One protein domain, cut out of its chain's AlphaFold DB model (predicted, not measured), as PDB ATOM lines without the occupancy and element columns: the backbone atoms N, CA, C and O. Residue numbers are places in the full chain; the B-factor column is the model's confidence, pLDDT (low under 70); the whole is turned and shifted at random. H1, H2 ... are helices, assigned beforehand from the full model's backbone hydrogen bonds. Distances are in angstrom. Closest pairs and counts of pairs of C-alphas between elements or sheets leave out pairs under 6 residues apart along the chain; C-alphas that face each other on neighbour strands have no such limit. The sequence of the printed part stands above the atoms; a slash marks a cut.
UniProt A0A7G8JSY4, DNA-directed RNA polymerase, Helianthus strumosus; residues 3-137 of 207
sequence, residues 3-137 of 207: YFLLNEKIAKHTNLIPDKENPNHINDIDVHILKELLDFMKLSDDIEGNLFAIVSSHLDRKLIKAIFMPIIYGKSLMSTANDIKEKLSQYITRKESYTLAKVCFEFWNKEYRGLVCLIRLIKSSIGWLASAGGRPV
ATOM      1  N   TYR A   3     -92.576 170.179 -47.265       90.38
ATOM      2  CA  TYR A   3     -93.168 168.870 -46.955       90.38
ATOM      3  C   TYR A   3     -93.213 168.565 -45.447       90.38
ATOM      4  O   TYR A   3     -94.284 168.341 -44.900       90.38
ATOM      5  N   PHE A   4     -92.073 168.633 -44.749       88.50
ATOM      6  CA  PHE A   4     -91.994 168.331 -43.310       88.50
ATOM      7  C   PHE A   4     -92.839 169.255 -42.433       88.50
ATOM      8  O   PHE A   4     -93.248 168.864 -41.346       88.50
ATOM      9  N   LEU A   5     -93.069 170.486 -42.886       91.50
ATOM     10  CA  LEU A   5     -93.872 171.472 -42.167       91.50
ATOM     11  C   LEU A   5     -95.322 171.527 -42.645       91.50
ATOM     12  O   LEU A   5     -96.068 172.366 -42.148       91.50
ATOM     13  N   LEU A   6     -95.696 170.706 -43.634       92.12
ATOM     14  CA  LEU A   6     -96.989 170.767 -44.320       92.12
ATOM     15  C   LEU A   6     -97.347 172.202 -44.759       92.12
ATOM     16  O   LEU A   6     -98.496 172.632 -44.697       92.12
ATOM     17  N   ASN A   7     -96.341 172.973 -45.186       91.94
ATOM     18  CA  ASN A   7     -96.524 174.368 -45.574       91.94
ATOM     19  C   ASN A   7     -96.964 174.449 -47.040       91.94
ATOM     20  O   ASN A   7     -96.128 174.404 -47.947       91.94
ATOM     21  N   GLU A   8     -98.272 174.591 -47.254       91.44
ATOM     22  CA  GLU A   8     -98.886 174.627 -48.584       91.44
ATOM     23  C   GLU A   8     -98.381 175.797 -49.443       91.44
ATOM     24  O   GLU A   8     -98.070 175.603 -50.617       91.44
ATOM     25  N   LYS A   9     -98.230 176.998 -48.864       90.44
ATOM     26  CA  LYS A   9     -97.759 178.194 -49.587       90.44
ATOM     27  C   LYS A   9     -96.379 177.953 -50.205       90.44
ATOM     28  O   LYS A   9     -96.187 178.139 -51.404       90.44
ATOM     29  N   ILE A  10     -95.427 177.479 -49.402       91.19
ATOM     30  CA  ILE A  10     -94.066 177.192 -49.878       91.19
ATOM     31  C   ILE A  10     -94.073 175.977 -50.809       91.19
ATOM     32  O   ILE A  10     -93.331 175.957 -51.785       91.19
ATOM     33  N   ALA A  11     -94.906 174.966 -50.542       92.44
ATOM     34  CA  ALA A  11     -95.042 173.805 -51.417       92.44
ATOM     35  C   ALA A  11     -95.494 174.204 -52.835       92.44
ATOM     36  O   ALA A  11     -94.912 173.717 -53.799       92.44
ATOM     37  N   LYS A  12     -96.433 175.149 -52.969       91.19
ATOM     38  CA  LYS A  12     -96.825 175.728 -54.265       91.19
ATOM     39  C   LYS A  12     -95.676 176.507 -54.909       91.19
ATOM     40  O   LYS A  12     -95.290 176.201 -56.029       91.19
ATOM     41  N   HIS A  13     -95.041 177.427 -54.176       91.00
ATOM     42  CA  HIS A  13     -93.915 178.220 -54.704       91.00
ATOM     43  C   HIS A  13     -92.684 177.376 -55.099       91.00
ATOM     44  O   HIS A  13     -91.861 177.824 -55.892       91.00
ATOM     45  N   THR A  14     -92.536 176.171 -54.539       91.38
ATOM     46  CA  THR A  14     -91.461 175.211 -54.867       91.38
ATOM     47  C   THR A  14     -91.887 174.132 -55.859       91.38
ATOM     48  O   THR A  14     -91.108 173.218 -56.118       91.38
ATOM     49  N   ASN A  15     -93.096 174.228 -56.423       91.75
ATOM     50  CA  ASN A  15     -93.669 173.258 -57.363       91.75
ATOM     51  C   ASN A  15     -93.835 171.835 -56.793       91.75
ATOM     52  O   ASN A  15     -93.963 170.876 -57.548       91.75
ATOM     53  N   LEU A  16     -93.855 171.680 -55.464       91.25
ATOM     54  CA  LEU A  16     -94.193 170.408 -54.814       91.25
ATOM     55  C   LEU A  16     -95.685 170.084 -54.977       91.25
ATOM     56  O   LEU A  16     -96.062 168.919 -55.050       91.25
ATOM     57  N   ILE A  17     -96.528 171.119 -55.018       90.00
ATOM     58  CA  ILE A  17     -97.946 171.010 -55.359       90.00
ATOM     59  C   ILE A  17     -98.131 171.687 -56.721       90.00
ATOM     60  O   ILE A  17     -97.794 172.869 -56.830       90.00
ATOM     61  N   PRO A  18     -98.642 170.975 -57.740       85.25
ATOM     62  CA  PRO A  18     -98.873 171.561 -59.052       85.25
ATOM     63  C   PRO A  18     -99.995 172.596 -58.989       85.25
ATOM     64  O   PRO A  18    -100.964 172.449 -58.235       85.25
ATOM     65  N   ASP A  19     -99.872 173.631 -59.814       83.56
ATOM     66  CA  ASP A  19    -100.964 174.565 -60.041       83.56
ATOM     67  C   ASP A  19    -102.068 173.861 -60.844       83.56
ATOM     68  O   ASP A  19    -101.836 173.340 -61.937       83.56
ATOM     69  N   LYS A  20    -103.272 173.805 -60.270       84.00
ATOM     70  CA  LYS A  20    -104.429 173.162 -60.902       84.00
ATOM     71  C   LYS A  20    -104.972 173.981 -62.068       84.00
ATOM     72  O   LYS A  20    -105.548 173.400 -62.982       84.00
ATOM     73  N   GLU A  21    -104.822 175.301 -62.018       84.00
ATOM     74  CA  GLU A  21    -105.355 176.212 -63.030       84.00
ATOM     75  C   GLU A  21    -104.391 176.357 -64.206       84.00
ATOM     76  O   GLU A  21    -104.823 176.505 -65.349       84.00
ATOM     77  N   ASN A  22    -103.085 176.243 -63.949       84.94
ATOM     78  CA  ASN A  22    -102.066 176.288 -64.989       84.94
ATOM     79  C   ASN A  22    -100.983 175.207 -64.798       84.94
ATOM     80  O   ASN A  22     -99.889 175.503 -64.318       84.94
ATOM     81  N   PRO A  23    -101.241 173.957 -65.229       80.88
ATOM     82  CA  PRO A  23    -100.332 172.825 -65.006       80.88
ATOM     83  C   PRO A  23     -98.940 172.979 -65.636       80.88
ATOM     84  O   PRO A  23     -97.994 172.328 -65.203       80.88
ATOM     85  N   ASN A  24     -98.810 173.831 -66.659       84.75
ATOM     86  CA  ASN A  24     -97.544 174.095 -67.347       84.75
ATOM     87  C   ASN A  24     -96.768 175.275 -66.740       84.75
ATOM     88  O   ASN A  24     -95.660 175.579 -67.185       84.75
ATOM     89  N   HIS A  25     -97.340 175.969 -65.753       87.50
ATOM     90  CA  HIS A  25     -96.663 177.061 -65.076       87.50
ATOM     91  C   HIS A  25     -95.650 176.522 -64.064       87.50
ATOM     92  O   HIS A  25     -95.991 175.766 -63.157       87.50
ATOM     93  N   ILE A  26     -94.396 176.948 -64.206       88.69
ATOM     94  CA  ILE A  26     -93.328 176.637 -63.258       88.69
ATOM     95  C   ILE A  26     -93.122 177.864 -62.374       88.69
ATOM     96  O   ILE A  26     -92.697 178.914 -62.859       88.69
ATOM     97  N   ASN A  27     -93.392 177.719 -61.078       89.94
ATOM     98  CA  ASN A  27     -93.143 178.775 -60.105       89.94
ATOM     99  C   ASN A  27     -91.644 178.944 -59.861       89.94
ATOM    100  O   ASN A  27     -90.887 177.969 -59.803       89.94
ATOM    101  N   ASP A  28     -91.236 180.191 -59.641       92.25
ATOM    102  CA  ASP A  28     -89.867 180.536 -59.290       92.25
ATOM    103  C   ASP A  28     -89.811 181.161 -57.895       92.25
ATOM    104  O   ASP A  28     -90.107 182.343 -57.699       92.25
ATOM    105  N   ILE A  29     -89.425 180.350 -56.907       92.12
ATOM    106  CA  ILE A  29     -89.360 180.781 -55.508       92.12
ATOM    107  C   ILE A  29     -88.458 182.005 -55.299       92.12
ATOM    108  O   ILE A  29     -88.773 182.836 -54.451       92.12
ATOM    109  N   ASP A  30     -87.384 182.164 -56.081       93.38
ATOM    110  CA  ASP A  30     -86.478 183.308 -55.940       93.38
ATOM    111  C   ASP A  30     -87.198 184.616 -56.321       93.38
ATOM    112  O   ASP A  30     -86.979 185.656 -55.703       93.38
ATOM    113  N   VAL A  31     -88.103 184.571 -57.306       94.56
ATOM    114  CA  VAL A  31     -88.915 185.727 -57.719       94.56
ATOM    115  C   VAL A  31     -89.980 186.058 -56.671       94.56
ATOM    116  O   VAL A  31     -90.207 187.232 -56.375       94.56
ATOM    117  N   HIS A  32     -90.602 185.045 -56.063       93.44
ATOM    118  CA  HIS A  32     -91.544 185.263 -54.960       93.44
ATOM    119  C   HIS A  32     -90.854 185.891 -53.744       93.44
ATOM    120  O   HIS A  32     -91.342 186.891 -53.219       93.44
ATOM    121  N   ILE A  33     -89.691 185.360 -53.350       95.00
ATOM    122  CA  ILE A  33     -88.878 185.910 -52.259       95.00
ATOM    123  C   ILE A  33     -88.461 187.350 -52.570       95.00
ATOM    124  O   ILE A  33     -88.542 188.196 -51.685       95.00
ATOM    125  N   LEU A  34     -88.051 187.652 -53.808       95.75
ATOM    126  CA  LEU A  34     -87.704 189.015 -54.218       95.75
ATOM    127  C   LEU A  34     -88.860 189.985 -53.966       95.75
ATOM    128  O   LEU A  34     -88.661 191.037 -53.362       95.75
ATOM    129  N   LYS A  35     -90.066 189.629 -54.417       94.81
ATOM    130  CA  LYS A  35     -91.251 190.477 -54.272       94.81
ATOM    131  C   LYS A  35     -91.596 190.709 -52.800       94.81
ATOM    132  O   LYS A  35     -91.744 191.854 -52.386       94.81
ATOM    133  N   GLU A  36     -91.666 189.636 -52.016       95.19
ATOM    134  CA  GLU A  36     -91.962 189.711 -50.582       95.19
ATOM    135  C   GLU A  36     -90.892 190.509 -49.820       95.19
ATOM    136  O   GLU A  36     -91.230 191.308 -48.948       95.19
ATOM    137  N   LEU A  37     -89.612 190.350 -50.175       95.50
ATOM    138  CA  LEU A  37     -88.521 191.110 -49.572       95.50
ATOM    139  C   LEU A  37     -88.634 192.601 -49.891       95.50
ATOM    140  O   LEU A  37     -88.469 193.418 -48.994       95.50
ATOM    141  N   LEU A  38     -88.906 192.972 -51.145       94.50
ATOM    142  CA  LEU A  38     -89.054 194.380 -51.520       94.50
ATOM    143  C   LEU A  38     -90.204 195.040 -50.760       94.50
ATOM    144  O   LEU A  38     -90.056 196.167 -50.289       94.50
ATOM    145  N   ASP A  39     -91.327 194.341 -50.605       94.06
ATOM    146  CA  ASP A  39     -92.461 194.845 -49.833       94.06
ATOM    147  C   ASP A  39     -92.138 194.924 -48.333       94.06
ATOM    148  O   ASP A  39     -92.506 195.899 -47.679       94.06
ATOM    149  N   PHE A  40     -91.362 193.975 -47.801       94.44
ATOM    150  CA  PHE A  40     -90.858 194.034 -46.429       94.44
ATOM    151  C   PHE A  40     -89.899 195.212 -46.203       94.44
ATOM    152  O   PHE A  40     -90.022 195.926 -45.212       94.44
ATOM    153  N   MET A  41     -88.971 195.455 -47.132       92.81
ATOM    154  CA  MET A  41     -87.993 196.544 -47.046       92.81
ATOM    155  C   MET A  41     -88.655 197.925 -47.089       92.81
ATOM    156  O   MET A  41     -88.214 198.814 -46.369       92.81
ATOM    157  N   LYS A  42     -89.724 198.106 -47.880       90.06
ATOM    158  CA  LYS A  42     -90.495 199.368 -47.915       90.06
ATOM    159  C   LYS A  42     -91.107 199.729 -46.562       90.06
ATOM    160  O   LYS A  42     -91.314 200.903 -46.286       90.06
ATOM    161  N   LEU A  43     -91.448 198.718 -45.764       89.00
ATOM    162  CA  LEU A  43     -92.074 198.865 -44.448       89.00
ATOM    163  C   LEU A  43     -91.050 198.881 -43.303       89.00
ATOM    164  O   LEU A  43     -91.439 198.985 -42.144       89.00
ATOM    165  N   SER A  44     -89.764 198.705 -43.608       86.81
ATOM    166  CA  SER A  44     -88.704 198.566 -42.616       86.81
ATOM    167  C   SER A  44     -88.073 199.921 -42.300       86.81
ATOM    168  O   SER A  44     -87.402 200.495 -43.153       86.81
ATOM    169  N   ASP A  45     -88.171 200.362 -41.045       83.56
ATOM    170  CA  ASP A  45     -87.535 201.604 -40.568       83.56
ATOM    171  C   ASP A  45     -85.995 201.553 -40.609       83.56
ATOM    172  O   ASP A  45     -85.325 202.583 -40.630       83.56
ATOM    173  N   ASP A  46     -85.418 200.346 -40.652       81.12
ATOM    174  CA  ASP A  46     -83.968 200.124 -40.690       81.12
ATOM    175  C   ASP A  46     -83.307 200.503 -42.032       81.12
ATOM    176  O   ASP A  46     -82.076 200.539 -42.114       81.12
ATOM    177  N   ILE A  47     -84.084 200.760 -43.095       85.19
ATOM    178  CA  ILE A  47     -83.552 201.102 -44.421       85.19
ATOM    179  C   ILE A  47     -83.934 202.528 -44.794       85.19
ATOM    180  O   ILE A  47     -85.094 202.846 -45.036       85.19
ATOM    181  N   GLU A  48     -82.920 203.378 -44.935       86.31
ATOM    182  CA  GLU A  48     -83.092 204.733 -45.452       86.31
ATOM    183  C   GLU A  48     -83.659 204.711 -46.882       86.31
ATOM    184  O   GLU A  48     -83.238 203.907 -47.717       86.31
ATOM    185  N   GLY A  49     -84.568 205.636 -47.210       86.19
ATOM    186  CA  GLY A  49     -85.245 205.660 -48.517       86.19
ATOM    187  C   GLY A  49     -84.291 205.703 -49.721       86.19
ATOM    188  O   GLY A  49     -84.543 205.050 -50.732       86.19
ATOM    189  N   ASN A  50     -83.152 206.393 -49.592       85.56
ATOM    190  CA  ASN A  50     -82.116 206.431 -50.630       85.56
ATOM    191  C   ASN A  50     -81.436 205.066 -50.818       85.56
ATOM    192  O   ASN A  50     -81.238 204.625 -51.951       85.56
ATOM    193  N   LEU A  51     -81.125 204.375 -49.717       87.38
ATOM    194  CA  LEU A  51     -80.553 203.032 -49.756       87.38
ATOM    195  C   LEU A  51     -81.552 202.039 -50.356       87.38
ATOM    196  O   LEU A  51     -81.173 201.226 -51.195       87.38
ATOM    197  N   PHE A  52     -82.832 202.132 -49.983       91.44
ATOM    198  CA  PHE A  52     -83.887 201.315 -50.576       91.44
ATOM    199  C   PHE A  52     -83.975 201.522 -52.093       91.44
ATOM    200  O   PHE A  52     -83.990 200.544 -52.837       91.44
ATOM    201  N   ALA A  53     -83.979 202.772 -52.566       90.06
ATOM    202  CA  ALA A  53     -84.059 203.078 -53.993       90.06
ATOM    203  C   ALA A  53     -82.896 202.451 -54.782       90.06
ATOM    204  O   ALA A  53     -83.129 201.769 -55.777       90.06
ATOM    205  N   ILE A  54     -81.662 202.601 -54.290       89.19
ATOM    206  CA  ILE A  54     -80.460 202.022 -54.909       89.19
ATOM    207  C   ILE A  54     -80.496 200.491 -54.874       89.19
ATOM    208  O   ILE A  54     -80.198 199.826 -55.859       89.19
ATOM    209  N   VAL A  55     -80.850 199.894 -53.737       89.88
ATOM    210  CA  VAL A  55     -80.848 198.433 -53.607       89.88
ATOM    211  C   VAL A  55     -81.966 197.814 -54.447       89.88
ATOM    212  O   VAL A  55     -81.737 196.815 -55.124       89.88
ATOM    213  N   SER A  56     -83.156 198.414 -54.458       91.56
ATOM    214  CA  SER A  56     -84.309 197.911 -55.212       91.56
ATOM    215  C   SER A  56     -84.084 197.898 -56.727       91.56
ATOM    216  O   SER A  56     -84.596 197.001 -57.393       91.56
ATOM    217  N   SER A  57     -83.282 198.819 -57.275       91.69
ATOM    218  CA  SER A  57     -82.944 198.838 -58.705       91.69
ATOM    219  C   SER A  57     -81.911 197.777 -59.106       91.69
ATOM    220  O   SER A  57     -81.822 197.423 -60.280       91.69
ATOM    221  N   HIS A  58     -81.144 197.258 -58.144       91.12
ATOM    222  CA  HIS A  58     -80.078 196.278 -58.371       91.12
ATOM    223  C   HIS A  58     -80.386 194.880 -57.815       91.12
ATOM    224  O   HIS A  58     -79.637 193.936 -58.078       91.12
ATOM    225  N   LEU A  59     -81.474 194.718 -57.058       91.62
ATOM    226  CA  LEU A  59     -81.950 193.416 -56.606       91.62
ATOM    227  C   LEU A  59     -82.591 192.654 -57.766       91.62
ATOM    228  O   LEU A  59     -83.682 192.976 -58.227       91.62
ATOM    229  N   ASP A  60     -81.923 191.588 -58.190       93.38
ATOM    230  CA  ASP A  60     -82.437 190.650 -59.173       93.38
ATOM    231  C   ASP A  60     -82.588 189.242 -58.582       93.38
ATOM    232  O   ASP A  60     -82.134 188.912 -57.479       93.38
ATOM    233  N   ARG A  61     -83.216 188.366 -59.364       94.12
ATOM    234  CA  ARG A  61     -83.383 186.952 -59.030       94.12
ATOM    235  C   ARG A  61     -82.056 186.270 -58.658       94.12
ATOM    236  O   ARG A  61     -82.004 185.446 -57.747       94.12
ATOM    237  N   LYS A  62     -80.969 186.594 -59.368       93.56
ATOM    238  CA  LYS A  62     -79.650 185.969 -59.186       93.56
ATOM    239  C   LYS A  62     -79.034 186.351 -57.840       93.56
ATOM    240  O   LYS A  62     -78.425 185.505 -57.179       93.56
ATOM    241  N   LEU A  63     -79.188 187.606 -57.434       92.88
ATOM    242  CA  LEU A  63     -78.729 188.128 -56.160       92.88
ATOM    243  C   LEU A  63     -79.546 187.537 -55.011       92.88
ATOM    244  O   LEU A  63     -78.948 187.036 -54.062       92.88
ATOM    245  N   ILE A  64     -80.875 187.484 -55.146       94.88
ATOM    246  CA  ILE A  64     -81.775 186.859 -54.164       94.88
ATOM    247  C   ILE A  64     -81.407 185.402 -53.930       94.88
ATOM    248  O   ILE A  64     -81.124 185.017 -52.793       94.88
ATOM    249  N   LYS A  65     -81.289 184.614 -55.003       93.88
ATOM    250  CA  LYS A  65     -80.860 183.216 -54.914       93.88
ATOM    251  C   LYS A  65     -79.546 183.085 -54.153       93.88
ATOM    252  O   LYS A  65     -79.389 182.220 -53.296       93.88
ATOM    253  N   ALA A  66     -78.585 183.952 -54.445       92.62
ATOM    254  CA  ALA A  66     -77.276 183.884 -53.823       92.62
ATOM    255  C   ALA A  66     -77.220 184.405 -52.378       92.62
ATOM    256  O   ALA A  66     -76.257 184.092 -51.686       92.62
ATOM    257  N   ILE A  67     -78.211 185.174 -51.925       94.44
ATOM    258  CA  ILE A  67     -78.351 185.593 -50.526       94.44
ATOM    259  C   ILE A  67     -79.085 184.507 -49.737       94.44
ATOM    260  O   ILE A  67     -78.566 184.013 -48.737       94.44
ATOM    261  N   PHE A  68     -80.269 184.095 -50.194       94.06
ATOM    262  CA  PHE A  68     -81.153 183.239 -49.403       94.06
ATOM    263  C   PHE A  68     -80.782 181.761 -49.457       94.06
ATOM    264  O   PHE A  68     -80.881 181.098 -48.427       94.06
ATOM    265  N   MET A  69     -80.269 181.237 -50.580       90.00
ATOM    266  CA  MET A  69     -79.837 179.832 -50.615       90.00
ATOM    267  C   MET A  69     -78.759 179.544 -49.560       90.00
ATOM    268  O   MET A  69     -78.914 178.584 -48.809       90.00
ATOM    269  N   PRO A  70     -77.697 180.359 -49.406       91.31
ATOM    270  CA  PRO A  70     -76.745 180.140 -48.323       91.31
ATOM    271  C   PRO A  70     -77.318 180.368 -46.919       91.31
ATOM    272  O   PRO A  70     -76.914 179.649 -46.005       91.31
ATOM    273  N   ILE A  71     -78.248 181.314 -46.726       91.69
ATOM    274  CA  ILE A  71     -78.937 181.506 -45.432       91.69
ATOM    275  C   ILE A  71     -79.674 180.225 -45.029       91.69
ATOM    276  O   ILE A  71     -79.522 179.770 -43.898       91.69
ATOM    277  N   ILE A  72     -80.386 179.599 -45.973       88.00
ATOM    278  CA  ILE A  72     -81.081 178.314 -45.785       88.00
ATOM    279  C   ILE A  72     -80.110 177.181 -45.419       88.00
ATOM    280  O   ILE A  72     -80.504 176.213 -44.784       88.00
ATOM    281  N   TYR A  73     -78.839 177.285 -45.811       83.56
ATOM    282  CA  TYR A  73     -77.795 176.329 -45.439       83.56
ATOM    283  C   TYR A  73     -77.006 176.731 -44.184       83.56
ATOM    284  O   TYR A  73     -75.996 176.093 -43.872       83.56
ATOM    285  N   GLY A  74     -77.442 177.766 -43.466       82.62
ATOM    286  CA  GLY A  74     -76.868 178.183 -42.192       82.62
ATOM    287  C   GLY A  74     -75.724 179.196 -42.292       82.62
ATOM    288  O   GLY A  74     -74.952 179.318 -41.332       82.62
ATOM    289  N   LYS A  75     -75.587 179.919 -43.417       89.88
ATOM    290  CA  LYS A  75     -74.629 181.031 -43.554       89.88
ATOM    291  C   LYS A  75     -74.937 182.129 -42.532       89.88
ATOM    292  O   LYS A  75     -76.091 182.400 -42.221       89.88
ATOM    293  N   SER A  76     -73.897 182.747 -41.972       91.81
ATOM    294  CA  SER A  76     -74.051 183.766 -40.927       91.81
ATOM    295  C   SER A  76     -74.370 185.149 -41.496       91.81
ATOM    296  O   SER A  76     -74.070 185.443 -42.657       91.81
ATOM    297  N   LEU A  77     -74.903 186.029 -40.643       94.38
ATOM    298  CA  LEU A  77     -75.162 187.434 -40.961       94.38
ATOM    299  C   LEU A  77     -73.914 188.134 -41.518       94.38
ATOM    300  O   LEU A  77     -73.954 188.698 -42.604       94.38
ATOM    301  N   MET A  78     -72.785 188.038 -40.807       93.88
ATOM    302  CA  MET A  78     -71.534 188.697 -41.203       93.88
ATOM    303  C   MET A  78     -71.009 188.176 -42.545       93.88
ATOM    304  O   MET A  78     -70.571 188.951 -43.392       93.88
ATOM    305  N   SER A  79     -71.079 186.859 -42.763       94.31
ATOM    306  CA  SER A  79     -70.652 186.281 -44.035       94.31
ATOM    307  C   SER A  79     -71.573 186.697 -45.181       94.31
ATOM    308  O   SER A  79     -71.092 186.904 -46.286       94.31
ATOM    309  N   THR A  80     -72.871 186.850 -44.923       96.12
ATOM    310  CA  THR A  80     -73.840 187.336 -45.916       96.12
ATOM    311  C   THR A  80     -73.631 188.821 -46.220       96.12
ATOM    312  O   THR A  80     -73.673 189.219 -47.379       96.12
ATOM    313  N   ALA A  81     -73.313 189.640 -45.214       96.00
ATOM    314  CA  ALA A  81     -72.994 191.057 -45.399       96.00
ATOM    315  C   ALA A  81     -71.752 191.274 -46.278       96.00
ATOM    316  O   ALA A  81     -71.708 192.230 -47.054       96.00
ATOM    317  N   ASN A  82     -70.758 190.387 -46.169       94.88
ATOM    318  CA  ASN A  82     -69.574 190.406 -47.026       94.88
ATOM    319  C   ASN A  82     -69.922 190.035 -48.474       94.88
ATOM    320  O   ASN A  82     -69.556 190.781 -49.373       94.88
ATOM    321  N   ASP A  83     -70.692 188.965 -48.704       93.06
ATOM    322  CA  ASP A  83     -71.164 188.597 -50.051       93.06
ATOM    323  C   ASP A  83     -71.961 189.728 -50.717       93.06
ATOM    324  O   ASP A  83     -71.786 190.026 -51.899       93.06
ATOM    325  N   ILE A  84     -72.852 190.362 -49.950       94.44
ATOM    326  CA  ILE A  84     -73.638 191.509 -50.406       94.44
ATOM    327  C   ILE A  84     -72.703 192.666 -50.766       94.44
ATOM    328  O   ILE A  84     -72.858 193.266 -51.830       94.44
ATOM    329  N   LYS A  85     -71.701 192.954 -49.925       94.44
ATOM    330  CA  LYS A  85     -70.711 193.996 -50.209       94.44
ATOM    331  C   LYS A  85     -69.889 193.677 -51.449       94.44
ATOM    332  O   LYS A  85     -69.623 194.597 -52.205       94.44
ATOM    333  N   GLU A  86     -69.486 192.432 -51.676       93.00
ATOM    334  CA  GLU A  86     -68.738 192.052 -52.881       93.00
ATOM    335  C   GLU A  86     -69.556 192.332 -54.146       93.00
ATOM    336  O   GLU A  86     -69.048 192.929 -55.096       93.00
ATOM    337  N   LYS A  87     -70.849 191.989 -54.128       91.31
ATOM    338  CA  LYS A  87     -71.738 192.134 -55.289       91.31
ATOM    339  C   LYS A  87     -72.231 193.552 -55.537       91.31
ATOM    340  O   LYS A  87     -72.374 193.941 -56.688       91.31
ATOM    341  N   LEU A  88     -72.483 194.314 -54.477       91.06
ATOM    342  CA  LEU A  88     -72.990 195.687 -54.546       91.06
ATOM    343  C   LEU A  88     -71.914 196.715 -54.171       91.06
ATOM    344  O   LEU A  88     -72.223 197.840 -53.788       91.06
ATOM    345  N   SER A  89     -70.634 196.343 -54.269       89.38
ATOM    346  CA  SER A  89     -69.500 197.136 -53.771       89.38
ATOM    347  C   SER A  89     -69.468 198.570 -54.288       89.38
ATOM    348  O   SER A  89     -69.034 199.446 -53.537       89.38
ATOM    349  N   GLN A  90     -69.935 198.775 -55.523       90.50
ATOM    350  CA  GLN A  90     -70.003 200.056 -56.226       90.50
ATOM    351  C   GLN A  90     -71.143 200.965 -55.738       90.50
ATOM    352  O   GLN A  90     -71.073 202.171 -55.937       90.50
ATOM    353  N   TYR A  91     -72.169 200.400 -55.098       90.31
ATOM    354  CA  TYR A  91     -73.420 201.098 -54.786       90.31
ATOM    355  C   TYR A  91     -73.633 201.331 -53.294       90.31
ATOM    356  O   TYR A  91     -74.298 202.288 -52.918       90.31
ATOM    357  N   ILE A  92     -73.087 200.457 -52.446       92.44
ATOM    358  CA  ILE A  92     -73.312 200.503 -50.998       92.44
ATOM    359  C   ILE A  92     -71.999 200.406 -50.231       92.44
ATOM    360  O   ILE A  92     -71.041 199.759 -50.655       92.44
ATOM    361  N   THR A  93     -71.948 200.994 -49.049       93.38
ATOM    362  CA  THR A  93     -70.858 200.894 -48.080       93.38
ATOM    363  C   THR A  93     -70.901 199.568 -47.313       93.38
ATOM    364  O   THR A  93     -71.851 198.791 -47.379       93.38
ATOM    365  N   ARG A  94     -69.844 199.284 -46.540       92.56
ATOM    366  CA  ARG A  94     -69.794 198.097 -45.665       92.56
ATOM    367  C   ARG A  94     -70.823 198.154 -44.528       92.56
ATOM    368  O   ARG A  94     -71.282 197.115 -44.065       92.56
ATOM    369  N   LYS A  95     -71.162 199.356 -44.053       92.94
ATOM    370  CA  LYS A  95     -72.186 199.533 -43.017       92.94
ATOM    371  C   LYS A  95     -73.567 199.228 -43.596       92.94
ATOM    372  O   LYS A  95     -74.300 198.436 -43.020       92.94
ATOM    373  N   GLU A  96     -73.864 199.769 -44.774       93.81
ATOM    374  CA  GLU A  96     -75.125 199.520 -45.481       93.81
ATOM    375  C   GLU A  96     -75.274 198.055 -45.904       93.81
ATOM    376  O   GLU A  96     -76.365 197.505 -45.806       93.81
ATOM    377  N   SER A  97     -74.185 197.374 -46.287       94.75
ATOM    378  CA  SER A  97     -74.246 195.937 -46.589       94.75
ATOM    379  C   SER A  97     -74.591 195.091 -45.361       94.75
ATOM    380  O   SER A  97     -75.301 194.093 -45.485       94.75
ATOM    381  N   TYR A  98     -74.129 195.491 -44.172       95.44
ATOM    382  CA  TYR A  98     -74.524 194.862 -42.913       95.44
ATOM    383  C   TYR A  98     -75.992 195.135 -42.578       95.44
ATOM    384  O   TYR A  98     -76.705 194.199 -42.227       95.44
ATOM    385  N   THR A  99     -76.457 196.378 -42.733       94.69
ATOM    386  CA  THR A  99     -77.872 196.735 -42.548       94.69
ATOM    387  C   THR A  99     -78.768 195.929 -43.487       94.69
ATOM    388  O   THR A  99     -79.723 195.304 -43.037       94.69
ATOM    389  N   LEU A 100     -78.415 195.844 -44.773       94.44
ATOM    390  CA  LEU A 100     -79.162 195.053 -45.749       94.44
ATOM    391  C   LEU A 100     -79.184 193.567 -45.374       94.44
ATOM    392  O   LEU A 100     -80.238 192.936 -45.401       94.44
ATOM    393  N   ALA A 101     -78.044 193.005 -44.959       96.00
ATOM    394  CA  ALA A 101     -78.001 191.632 -44.469       96.00
ATOM    395  C   ALA A 101     -78.909 191.441 -43.243       96.00
ATOM    396  O   ALA A 101     -79.614 190.439 -43.168       96.00
ATOM    397  N   LYS A 102     -78.925 192.393 -42.301       95.94
ATOM    398  CA  LYS A 102     -79.773 192.339 -41.101       95.94
ATOM    399  C   LYS A 102     -81.247 192.262 -41.491       95.94
ATOM    400  O   LYS A 102     -81.931 191.342 -41.048       95.94
ATOM    401  N   VAL A 103     -81.685 193.131 -42.397       95.44
ATOM    402  CA  VAL A 103     -83.064 193.150 -42.899       95.44
ATOM    403  C   VAL A 103     -83.419 191.853 -43.627       95.44
ATOM    404  O   VAL A 103     -84.488 191.301 -43.383       95.44
ATOM    405  N   CYS A 104     -82.516 191.282 -44.433       95.81
ATOM    406  CA  CYS A 104     -82.739 189.969 -45.053       95.81
ATOM    407  C   CYS A 104     -82.946 188.848 -44.016       95.81
ATOM    408  O   CYS A 104     -83.791 187.973 -44.211       95.81
ATOM    409  N   PHE A 105     -82.191 188.857 -42.913       95.62
ATOM    410  CA  PHE A 105     -82.360 187.881 -41.830       95.62
ATOM    411  C   PHE A 105     -83.654 188.107 -41.043       95.62
ATOM    412  O   PHE A 105     -84.316 187.138 -40.678       95.62
ATOM    413  N   GLU A 106     -84.028 189.357 -40.778       95.56
ATOM    414  CA  GLU A 106     -85.289 189.696 -40.108       95.56
ATOM    415  C   GLU A 106     -86.500 189.286 -40.948       95.56
ATOM    416  O   GLU A 106     -87.390 188.602 -40.438       95.56
ATOM    417  N   PHE A 107     -86.474 189.602 -42.244       95.88
ATOM    418  CA  PHE A 107     -87.438 189.125 -43.230       95.88
ATOM    419  C   PHE A 107     -87.569 187.599 -43.180       95.88
ATOM    420  O   PHE A 107     -88.663 187.071 -42.983       95.88
ATOM    421  N   TRP A 108     -86.445 186.880 -43.275       95.19
ATOM    422  CA  TRP A 108     -86.441 185.416 -43.259       95.19
ATOM    423  C   TRP A 108     -87.010 184.843 -41.953       95.19
ATOM    424  O   TRP A 108     -87.821 183.919 -41.967       95.19
ATOM    425  N   ASN A 109     -86.628 185.420 -40.814       93.31
ATOM    426  CA  ASN A 109     -87.102 184.992 -39.498       93.31
ATOM    427  C   ASN A 109     -88.598 185.236 -39.289       93.31
ATOM    428  O   ASN A 109     -89.230 184.481 -38.545       93.31
ATOM    429  N   LYS A 110     -89.157 186.275 -39.917       94.06
ATOM    430  CA  LYS A 110     -90.570 186.630 -39.798       94.06
ATOM    431  C   LYS A 110     -91.436 185.849 -40.784       94.06
ATOM    432  O   LYS A 110     -92.315 185.112 -40.343       94.06
ATOM    433  N   GLU A 111     -91.151 185.945 -42.081       92.56
ATOM    434  CA  GLU A 111     -91.975 185.343 -43.139       92.56
ATOM    435  C   GLU A 111     -91.813 183.820 -43.214       92.56
ATOM    436  O   GLU A 111     -92.774 183.083 -43.438       92.56
ATOM    437  N   TYR A 112     -90.607 183.316 -42.943       91.94
ATOM    438  CA  TYR A 112     -90.267 181.895 -43.050       91.94
ATOM    439  C   TYR A 112     -89.982 181.259 -41.684       91.94
ATOM    440  O   TYR A 112     -89.235 180.280 -41.575       91.94
ATOM    441  N   ARG A 113     -90.631 181.763 -40.623       92.06
ATOM    442  CA  ARG A 113     -90.426 181.331 -39.229       92.06
ATOM    443  C   ARG A 113     -90.461 179.816 -39.040       92.06
ATOM    444  O   ARG A 113     -89.632 179.276 -38.314       92.06
ATOM    445  N   GLY A 114     -91.392 179.118 -39.692       91.69
ATOM    446  CA  GLY A 114     -91.491 177.657 -39.607       91.69
ATOM    447  C   GLY A 114     -90.224 176.949 -40.097       91.69
ATOM    448  O   GLY A 114     -89.714 176.058 -39.415       91.69
ATOM    449  N   LEU A 115     -89.671 177.389 -41.235       90.75
ATOM    450  CA  LEU A 115     -88.407 176.870 -41.768       90.75
ATOM    451  C   LEU A 115     -87.257 177.153 -40.803       90.75
ATOM    452  O   LEU A 115     -86.490 176.248 -40.491       90.75
ATOM    453  N   VAL A 116     -87.182 178.378 -40.278       90.69
ATOM    454  CA  VAL A 116     -86.165 178.774 -39.292       90.69
ATOM    455  C   VAL A 116     -86.251 177.923 -38.026       90.69
ATOM    456  O   VAL A 116     -85.227 177.472 -37.513       90.69
ATOM    457  N   CYS A 117     -87.455 177.655 -37.522       91.00
ATOM    458  CA  CYS A 117     -87.656 176.796 -36.359       91.00
ATOM    459  C   CYS A 117     -87.207 175.354 -36.624       91.00
ATOM    460  O   CYS A 117     -86.538 174.778 -35.768       91.00
ATOM    461  N   LEU A 118     -87.521 174.794 -37.797       90.00
ATOM    462  CA  LEU A 118     -87.088 173.450 -38.190       90.00
ATOM    463  C   LEU A 118     -85.563 173.356 -38.296       90.00
ATOM    464  O   LEU A 118     -84.944 172.462 -37.723       90.00
ATOM    465  N   ILE A 119     -84.955 174.322 -38.978       87.25
ATOM    466  CA  ILE A 119     -83.505 174.483 -39.092       87.25
ATOM    467  C   ILE A 119     -82.860 174.542 -37.702       87.25
ATOM    468  O   ILE A 119     -81.921 173.800 -37.406       87.25
ATOM    469  N   ARG A 120     -83.402 175.383 -36.816       87.69
ATOM    470  CA  ARG A 120     -82.904 175.546 -35.449       87.69
ATOM    471  C   ARG A 120     -83.049 174.261 -34.638       87.69
ATOM    472  O   ARG A 120     -82.140 173.937 -33.886       87.69
ATOM    473  N   LEU A 121     -84.139 173.515 -34.797       89.06
ATOM    474  CA  LEU A 121     -84.319 172.217 -34.145       89.06
ATOM    475  C   LEU A 121     -83.223 171.230 -34.583       89.06
ATOM    476  O   LEU A 121     -82.532 170.651 -33.744       89.06
ATOM    477  N   ILE A 122     -83.006 171.090 -35.893       86.19
ATOM    478  CA  ILE A 122     -82.000 170.173 -36.447       86.19
ATOM    479  C   ILE A 122     -80.586 170.575 -35.992       86.19
ATOM    480  O   ILE A 122     -79.817 169.748 -35.501       86.19
ATOM    481  N   LYS A 123     -80.240 171.859 -36.111       79.81
ATOM    482  CA  LYS A 123     -78.904 172.379 -35.793       79.81
ATOM    483  C   LYS A 123     -78.640 172.479 -34.292       79.81
ATOM    484  O   LYS A 123     -77.664 171.928 -33.786       79.81
ATOM    485  N   SER A 124     -79.482 173.228 -33.588       73.94
ATOM    486  CA  SER A 124     -79.250 173.657 -32.208       73.94
ATOM    487  C   SER A 124     -79.778 172.676 -31.177       73.94
ATOM    488  O   SER A 124     -79.248 172.657 -30.075       73.94
ATOM    489  N   SER A 125     -80.792 171.873 -31.493       81.00
ATOM    490  CA  SER A 125     -81.287 170.874 -30.542       81.00
ATOM    491  C   SER A 125     -80.611 169.530 -30.777       81.00
ATOM    492  O   SER A 125     -79.994 169.004 -29.860       81.00
ATOM    493  N   ILE A 126     -80.645 169.000 -32.002       85.69
ATOM    494  CA  ILE A 126     -80.101 167.662 -32.290       85.69
ATOM    495  C   ILE A 126     -78.577 167.709 -32.449       85.69
ATOM    496  O   ILE A 126     -77.852 167.018 -31.730       85.69
ATOM    497  N   GLY A 127     -78.077 168.549 -33.361       85.12
ATOM    498  CA  GLY A 127     -76.646 168.631 -33.668       85.12
ATOM    499  C   GLY A 127     -75.792 169.053 -32.473       85.12
ATOM    500  O   GLY A 127     -74.756 168.444 -32.197       85.12
ATOM    501  N   TRP A 128     -76.231 170.074 -31.732       85.88
ATOM    502  CA  TRP A 128     -75.535 170.520 -30.524       85.88
ATOM    503  C   TRP A 128     -75.565 169.472 -29.410       85.88
ATOM    504  O   TRP A 128     -74.517 169.209 -28.827       85.88
ATOM    505  N   LEU A 129     -76.713 168.837 -29.138       87.50
ATOM    506  CA  LEU A 129     -76.823 167.833 -28.074       87.50
ATOM    507  C   LEU A 129     -75.930 166.618 -28.350       87.50
ATOM    508  O   LEU A 129     -75.194 166.181 -27.466       87.50
ATOM    509  N   ALA A 130     -75.946 166.108 -29.586       86.44
ATOM    510  CA  ALA A 130     -75.073 165.012 -29.998       86.44
ATOM    511  C   ALA A 130     -73.593 165.395 -29.842       86.44
ATOM    512  O   ALA A 130     -72.817 164.665 -29.226       86.44
ATOM    513  N   SER A 131     -73.222 166.586 -30.317       85.50
ATOM    514  CA  SER A 131     -71.864 167.119 -30.208       85.50
ATOM    515  C   SER A 131     -71.398 167.301 -28.754       85.50
ATOM    516  O   SER A 131     -70.287 166.895 -28.395       85.50
ATOM    517  N   ALA A 132     -72.253 167.857 -27.891       85.88
ATOM    518  CA  ALA A 132     -71.978 168.053 -26.470       85.88
ATOM    519  C   ALA A 132     -71.795 166.714 -25.743       85.88
ATOM    520  O   ALA A 132     -70.843 166.561 -24.977       85.88
ATOM    521  N   GLY A 133     -72.638 165.728 -26.061       85.38
ATOM    522  CA  GLY A 133     -72.523 164.350 -25.580       85.38
ATOM    523  C   GLY A 133     -71.378 163.554 -26.210       85.38
ATOM    524  O   GLY A 133     -71.214 162.378 -25.887       85.38
ATOM    525  N   GLY A 134     -70.606 164.159 -27.118       85.19
ATOM    526  CA  GLY A 134     -69.509 163.502 -27.813       85.19
ATOM    527  C   GLY A 134     -69.979 162.301 -28.622       85.19
ATOM    528  O   GLY A 134     -69.285 161.296 -28.628       85.19
ATOM    529  N   ARG A 135     -71.147 162.376 -29.267       87.50
ATOM    530  CA  ARG A 135     -71.731 161.329 -30.116       87.50
ATOM    531  C   ARG A 135     -71.870 161.833 -31.558       87.50
ATOM    532  O   ARG A 135     -72.070 163.033 -31.760       87.50
ATOM    533  N   PRO A 136     -71.785 160.945 -32.560       88.62
ATOM    534  CA  PRO A 136     -72.104 161.320 -33.928       88.62
ATOM    535  C   PRO A 136     -73.609 161.561 -34.075       88.62
ATOM    536  O   PRO A 136     -74.417 160.991 -33.337       88.62
ATOM    537  N   VAL A 137     -73.993 162.379 -35.052       87.06
ATOM    538  CA  VAL A 137     -75.405 162.511 -35.435       87.06
ATOM    539  C   VAL A 137     -75.722 161.421 -36.451       87.06
ATOM    540  O   VAL A 137     -75.033 161.311 -37.466       87.06
TER     541      VAL A 137
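Overview. This is residues 3 to 137 of the 207 residues of the protein "DNA-directed RNA polymerase" of Helianthus strumosus (UniProt A0A7G8JSY4). Four helices, H2, H4, H5 and H6, close into a compact ring-like body, with H3 packed beside H2. From the end of H6 the longest helix, H7, leads away as an arm, and little H1 with the long loop 14 to 28 lies off the other end of H2. The printed part has 135 residues with seven named helices, H1 to H7 in chain order, and no named strand: all helix. It is only just compact, close to loose, with a radius of gyration of the C-alphas of 17.0 A, and flat, spanning 48 by 47 by 24 A.

Along the chain. Find C-alpha 8 at (-98.886, 174.627, -48.584), where H1 runs to 13. H2 takes residues 29 to 42 over 20.1 A, H3 49 to 58, H4 61 to 72 and H5 77 to 87. H6 runs from 94 to 111 over 25.7 A, and H7 from 113 to 132 over 26.1 A, ending at C-alpha 132 (-71.978, 168.053, -26.470).

Arrangement. Begin at the hub, H2. Its residues 30 to 34 touch H4, about perpendicular at 89 degrees, closest at C-alphas 30 and 61, 5.7 A. H2 and H3, a hairpin, only just touch, with 3 pairs of C-alphas within 8 A, closest Leu 38 and Ser 56. H5 touches H6 at a steep tilt of 59 degrees, C-alphas 81 and 98 being closest at 4.8 A. H6 and H7 are close but not clearly touching. Every O i to N i+4 pair is within hydrogen-bond range in H1, H2, H5 and H6; H3 has 5 of 6, H4 7 of 8, H7 14 of 16.

Size, cuts and confidence. C-alphas 21 and 134 are farthest apart, 51.8 A. The printed part has no cut; the link H1 to H2 is long. No printed residue is under 70 in pLDDT.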